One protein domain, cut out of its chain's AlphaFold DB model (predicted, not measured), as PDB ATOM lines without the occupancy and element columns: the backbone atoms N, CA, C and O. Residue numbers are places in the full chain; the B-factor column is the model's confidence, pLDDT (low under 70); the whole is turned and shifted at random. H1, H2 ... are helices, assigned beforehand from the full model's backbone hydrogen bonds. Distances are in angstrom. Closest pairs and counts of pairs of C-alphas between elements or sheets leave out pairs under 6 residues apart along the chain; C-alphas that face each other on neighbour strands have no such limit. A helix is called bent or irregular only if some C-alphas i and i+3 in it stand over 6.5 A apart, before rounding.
ATOM      1  N   CYS A  73      16.104 -35.912  22.973       70.25
ATOM      2  CA  CYS A  73      15.512 -35.664  21.654       70.25
ATOM      3  C   CYS A  73      16.546 -35.744  20.513       70.25
ATOM      4  O   CYS A  73      16.208 -36.170  19.412       70.25
ATOM      5  N   LYS A  74      17.819 -35.406  20.778       70.44
ATOM      6  CA  LYS A  74      18.908 -35.487  19.783       70.44
ATOM      7  C   LYS A  74      19.098 -36.916  19.252       70.44
ATOM      8  O   LYS A  74      19.210 -37.112  18.046       70.44
ATOM      9  N   ALA A  75      19.025 -37.906  20.142       67.56
ATOM     10  CA  ALA A  75      19.181 -39.315  19.796       67.56
ATOM     11  C   ALA A  75      17.990 -39.880  19.000       67.56
ATOM     12  O   ALA A  75      18.147 -40.876  18.300       67.56
ATOM     13  N   ILE A  76      16.812 -39.243  19.044       68.94
ATOM     14  CA  ILE A  76      15.662 -39.646  18.219       68.94
ATOM     15  C   ILE A  76      15.973 -39.397  16.740       68.94
ATOM     16  O   ILE A  76      15.751 -40.277  15.913       68.94
ATOM     17  N   LYS A  77      16.542 -38.230  16.403       69.19
ATOM     18  CA  LYS A  77      16.901 -37.887  15.017       69.19
ATOM     19  C   LYS A  77      17.951 -38.850  14.461       69.19
ATOM     20  O   LYS A  77      17.789 -39.356  13.356       69.19
ATOM     21  N   GLU A  78      18.987 -39.134  15.243       71.50
ATOM     22  CA  GLU A  78      20.062 -40.050  14.854       71.50
ATOM     23  C   GLU A  78      19.568 -41.499  14.708       71.50
ATOM     24  O   GLU A  78      19.809 -42.143  13.687       71.50
ATOM     25  N   ASN A  79      18.779 -41.999  15.665       68.69
ATOM     26  CA  ASN A  79      18.191 -43.338  15.575       68.69
ATOM     27  C   ASN A  79      17.209 -43.469  14.402       68.69
ATOM     28  O   ASN A  79      17.184 -44.506  13.735       68.69
ATOM     29  N   ASN A  80      16.426 -42.426  14.119       70.69
ATOM     30  CA  ASN A  80      15.532 -42.398  12.964       70.69
ATOM     31  C   ASN A  80      16.310 -42.380  11.648       70.69
ATOM     32  O   ASN A  80      15.950 -43.117  10.735       70.69
ATOM     33  N   TYR A  81      17.401 -41.617  11.566       70.62
ATOM     34  CA  TYR A  81      18.285 -41.615  10.401       70.62
ATOM     35  C   TYR A  81      18.895 -43.001  10.146       70.62
ATOM     36  O   TYR A  81      18.869 -43.506   9.024       70.62
ATOM     37  N   ASN A  82      19.357 -43.678  11.198       74.19
ATOM     38  CA  ASN A  82      19.892 -45.036  11.089       74.19
ATOM     39  C   ASN A  82      18.827 -46.050  10.640       74.19
ATOM     40  O   ASN A  82      19.088 -46.884   9.770       74.19
ATOM     41  N   ASN A  83      17.610 -45.958  11.182       76.69
ATOM     42  CA  ASN A  83      16.484 -46.784  10.740       76.69
ATOM     43  C   ASN A  83      16.109 -46.510   9.274       76.69
ATOM     44  O   ASN A  83      15.854 -47.455   8.529       76.69
ATOM     45  N   TYR A  84      16.121 -45.245   8.850       81.44
ATOM     46  CA  TYR A  84      15.868 -44.840   7.467       81.44
ATOM     47  C   TYR A  84      16.916 -45.417   6.507       81.44
ATOM     48  O   TYR A  84      16.568 -46.015   5.490       81.44
ATOM     49  N   ASN A  85      18.199 -45.355   6.867       85.31
ATOM     50  CA  ASN A  85      19.268 -45.968   6.075       85.31
ATOM     51  C   ASN A  85      19.102 -47.485   5.958       85.31
ATOM     52  O   ASN A  85      19.309 -48.056   4.887       85.31
ATOM     53  N   LYS A  86      18.675 -48.149   7.037       85.88
ATOM     54  CA  LYS A  86      18.373 -49.582   7.009       85.88
ATOM     55  C   LYS A  86      17.197 -49.895   6.079       85.88
ATOM     56  O   LYS A  86      17.264 -50.861   5.322       85.88
ATOM     57  N   LEU A  87      16.148 -49.071   6.101       87.31
ATOM     58  CA  LEU A  87      15.009 -49.192   5.190       87.31
ATOM     59  C   LEU A  87      15.438 -49.011   3.727       87.31
ATOM     60  O   LEU A  87      15.027 -49.794   2.871       87.31
ATOM     61  N   LEU A  88      16.300 -48.032   3.443       88.38
ATOM     62  CA  LEU A  88      16.880 -47.835   2.114       88.38
ATOM     63  C   LEU A  88      17.687 -49.053   1.659       88.38
ATOM     64  O   LEU A  88      17.505 -49.516   0.536       88.38
ATOM     65  N   GLN A  89      18.549 -49.604   2.519       91.69
ATOM     66  CA  GLN A  89      19.323 -50.805   2.193       91.69
ATOM     67  C   GLN A  89      18.425 -52.011   1.908       91.69
ATOM     68  O   GLN A  89      18.675 -52.739   0.950       91.69
ATOM     69  N   GLN A  90      17.371 -52.212   2.702       89.75
ATOM     70  CA  GLN A  90      16.419 -53.294   2.455       89.75
ATOM     71  C   GLN A  90      15.671 -53.081   1.137       89.75
ATOM     72  O   GLN A  90      15.558 -54.004   0.345       89.75
ATOM     73  N   THR A  91      15.238 -51.850   0.863       90.00
ATOM     74  CA  THR A  91      14.541 -51.512  -0.384       90.00
ATOM     75  C   THR A  91      15.432 -51.744  -1.605       90.00
ATOM     76  O   THR A  91      14.947 -52.243  -2.615       90.00
ATOM     77  N   LYS A  92      16.738 -51.453  -1.521       90.88
ATOM     78  CA  LYS A  92      17.698 -51.772  -2.592       90.88
ATOM     79  C   LYS A  92      17.775 -53.279  -2.865       90.88
ATOM     80  O   LYS A  92      17.689 -53.681  -4.018       90.88
ATOM     81  N   LYS A  93      17.856 -54.103  -1.815       92.25
ATOM     82  CA  LYS A  93      17.860 -55.572  -1.947       92.25
ATOM     83  C   LYS A  93      16.548 -56.109  -2.520       92.25
ATOM     84  O   LYS A  93      16.570 -56.980  -3.383       92.25
ATOM     85  N   ASP A  94      15.418 -55.579  -2.055       89.25
ATOM     86  CA  ASP A  94      14.096 -55.949  -2.562       89.25
ATOM     87  C   ASP A  94      13.993 -55.613  -4.063       89.25
ATOM     88  O   ASP A  94      13.554 -56.445  -4.851       89.25
ATOM     89  N   LEU A  95      14.480 -54.437  -4.480       89.31
ATOM     90  CA  LEU A  95      14.526 -54.031  -5.888       89.31
ATOM     91  C   LEU A  95      15.395 -54.961  -6.745       89.31
ATOM     92  O   LEU A  95      14.949 -55.343  -7.820       89.31
ATOM     93  N   GLU A  96      16.585 -55.355  -6.274       90.06
ATOM     94  CA  GLU A  96      17.476 -56.308  -6.964       90.06
ATOM     95  C   GLU A  96      16.857 -57.706  -7.129       90.06
ATOM     96  O   GLU A  96      17.111 -58.402  -8.116       90.06
ATOM     97  N   LEU A  97      16.055 -58.142  -6.156       88.69
ATOM     98  CA  LEU A  97      15.303 -59.390  -6.248       88.69
ATOM     99  C   LEU A  97      14.156 -59.260  -7.257       88.69
ATOM    100  O   LEU A  97      13.929 -60.156  -8.068       88.69
ATOM    101  N   TRP A  98      13.443 -58.136  -7.230       87.69
ATOM    102  CA  TRP A  98      12.278 -57.896  -8.077       87.69
ATOM    103  C   TRP A  98      12.623 -57.676  -9.547       87.69
ATOM    104  O   TRP A  98      11.836 -58.079 -10.405       87.69
ATOM    105  N   THR A  99      13.807 -57.144  -9.866       82.50
ATOM    106  CA  THR A  99      14.315 -57.131 -11.248       82.50
ATOM    107  C   THR A  99      14.442 -58.538 -11.822       82.50
ATOM    108  O   THR A  99      14.212 -58.723 -13.013       82.50
ATOM    109  N   LYS A 100      14.732 -59.549 -10.992       87.94
ATOM    110  CA  LYS A 100      14.787 -60.958 -11.424       87.94
ATOM    111  C   LYS A 100      13.400 -61.594 -11.581       87.94
ATOM    112  O   LYS A 100      13.270 -62.578 -12.297       87.94
ATOM    113  N   MET A 101      12.373 -61.040 -10.932       84.38
ATOM    114  CA  MET A 101      10.997 -61.563 -10.914       84.38
ATOM    115  C   MET A 101      10.073 -60.938 -11.978       84.38
ATOM    116  O   MET A 101       8.910 -61.320 -12.049       84.38
ATOM    117  N   GLN A 102      10.562 -59.990 -12.791       82.38
ATOM    118  CA  GLN A 102       9.801 -59.311 -13.859       82.38
ATOM    119  C   GLN A 102       8.492 -58.632 -13.384       82.38
ATOM    120  O   GLN A 102       7.448 -58.731 -14.026       82.38
ATOM    121  N   LEU A 103       8.526 -57.919 -12.251       83.88
ATOM    122  CA  LEU A 103       7.360 -57.182 -11.735       83.88
ATOM    123  C   LEU A 103       7.077 -55.884 -12.515       83.88
ATOM    124  O   LEU A 103       7.988 -55.207 -12.989       83.88
ATOM    125  N   SER A 104       5.802 -55.484 -12.577       88.81
ATOM    126  CA  SER A 104       5.403 -54.211 -13.188       88.81
ATOM    127  C   SER A 104       5.806 -53.003 -12.330       88.81
ATOM    128  O   SER A 104       5.824 -53.052 -11.098       88.81
ATOM    129  N   ILE A 105       6.057 -51.862 -12.978       86.56
ATOM    130  CA  ILE A 105       6.422 -50.604 -12.301       86.56
ATOM    131  C   ILE A 105       5.326 -50.154 -11.318       86.56
ATOM    132  O   ILE A 105       5.630 -49.604 -10.259       86.56
ATOM    133  N   ALA A 106       4.054 -50.398 -11.646       90.56
ATOM    134  CA  ALA A 106       2.927 -50.068 -10.778       90.56
ATOM    135  C   ALA A 106       2.958 -50.880  -9.474       90.56
ATOM    136  O   ALA A 106       2.811 -50.302  -8.396       90.56
ATOM    137  N   ALA A 107       3.227 -52.189  -9.557       88.06
ATOM    138  CA  ALA A 107       3.362 -53.049  -8.384       88.06
ATOM    139  C   ALA A 107       4.527 -52.593  -7.489       88.06
ATOM    140  O   ALA A 107       4.345 -52.399  -6.288       88.06
ATOM    141  N   ILE A 108       5.687 -52.305  -8.090       88.69
ATOM    142  CA  ILE A 108       6.870 -51.812  -7.369       88.69
ATOM    143  C   ILE A 108       6.566 -50.486  -6.648       88.69
ATOM    144  O   ILE A 108       6.857 -50.345  -5.459       88.69
ATOM    145  N   LYS A 109       5.931 -49.520  -7.329       88.81
ATOM    146  CA  LYS A 109       5.551 -48.227  -6.728       88.81
ATOM    147  C   LYS A 109       4.596 -48.400  -5.547       88.81
ATOM    148  O   LYS A 109       4.839 -47.813  -4.494       88.81
ATOM    149  N   MET A 110       3.553 -49.217  -5.690       91.69
ATOM    150  CA  MET A 110       2.579 -49.462  -4.617       91.69
ATOM    151  C   MET A 110       3.194 -50.161  -3.400       91.69
ATOM    152  O   MET A 110       2.748 -49.926  -2.283       91.69
ATOM    153  N   SER A 111       4.227 -50.986  -3.585       87.38
ATOM    154  CA  SER A 111       4.911 -51.656  -2.473       87.38
ATOM    155  C   SER A 111       5.947 -50.781  -1.763       87.38
ATOM    156  O   SER A 111       6.164 -50.949  -0.562       87.38
ATOM    157  N   ILE A 112       6.614 -49.871  -2.482       88.94
ATOM    158  CA  ILE A 112       7.703 -49.047  -1.931       88.94
ATOM    159  C   ILE A 112       7.174 -47.746  -1.328       88.94
ATOM    160  O   ILE A 112       7.547 -47.415  -0.206       88.94
ATOM    161  N   LEU A 113       6.300 -47.017  -2.030       87.19
ATOM    162  CA  LEU A 113       5.855 -45.682  -1.605       87.19
ATOM    163  C   LEU A 113       5.274 -45.637  -0.180       87.19
ATOM    164  O   LEU A 113       5.651 -44.734   0.566       87.19
ATOM    165  N   PRO A 114       4.440 -46.599   0.269       88.38
ATOM    166  CA  PRO A 114       3.909 -46.580   1.632       88.38
ATOM    167  C   PRO A 114       4.980 -46.714   2.720       88.38
ATOM    168  O   PRO A 114       4.739 -46.314   3.854       88.38
ATOM    169  N   LYS A 115       6.156 -47.275   2.400       84.69
ATOM    170  CA  LYS A 115       7.244 -47.483   3.367       84.69
ATOM    171  C   LYS A 115       8.007 -46.192   3.691       84.69
ATOM    172  O   LYS A 115       8.664 -46.140   4.724       84.69
ATOM    173  N   PHE A 116       7.934 -45.185   2.820       81.19
ATOM    174  CA  PHE A 116       8.689 -43.926   2.915       81.19
ATOM    175  C   PHE A 116       7.809 -42.704   3.219       81.19
ATOM    176  O   PHE A 116       8.270 -41.573   3.077       81.19
ATOM    177  N   ARG A 117       6.546 -42.931   3.590       67.06
ATOM    178  CA  ARG A 117       5.588 -41.879   3.939       67.06
ATOM    179  C   ARG A 117       5.795 -41.346   5.356       67.06
ATOM    180  O   ARG A 117       6.258 -42.125   6.218       67.06
TER     181      ARG A 117
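AT A GLANCE: This is residues 73 to 117 of the 117 residues of an uncharacterized protein of Micrurus lemniscatus carvalhoi (UniProt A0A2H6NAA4). One long helix, H1, makes the length of a rod, and after a tight turn the short helix H2 folds back beside its far part, while residues 73 to 83 of H1 stick out free. The printed part has 45 residues with two named helices, H1 then H2, and no named strand; the class is all helix. It is loose, with a radius of gyration of the C-alphas of 13.2 A, and spans 43 by 17 by 7 A.

HOW THE PARTS SIT: Start with H1, residues 73 to 100, and look across to H2, residues 105 to 116. The two are close but not clearly touching: their closest C-alphas, those of Thr 91 and Ile 112, are 7.4 A apart. They run opposite ways at a shallow tilt of 15 degrees. Of the O i to N i+4 pairs, 22 of 24 in H1 and 5 of 8 in H2 are within hydrogen-bond range.

IN THESE COORDINATES: Find C-alpha 73 at (15.512, -35.664, 21.654); from there H1 runs 41.6 A to C-alpha 100 at (14.787, -60.958, -11.424). H2 runs 16.8 A, ending at C-alpha 116 at (8.689, -43.926, 2.915). It is irregular, but only just: C-alphas 111 and 114 are 6.6 A apart.

THE WHOLE: The two C-alphas farthest apart, those of Cys 73 and Gln 102, are 43.0 A apart. The printed part has no cut, and the link from H1 to H2 is tight. Look for pLDDT under 70 at residues 75 to 77, 79 and 117.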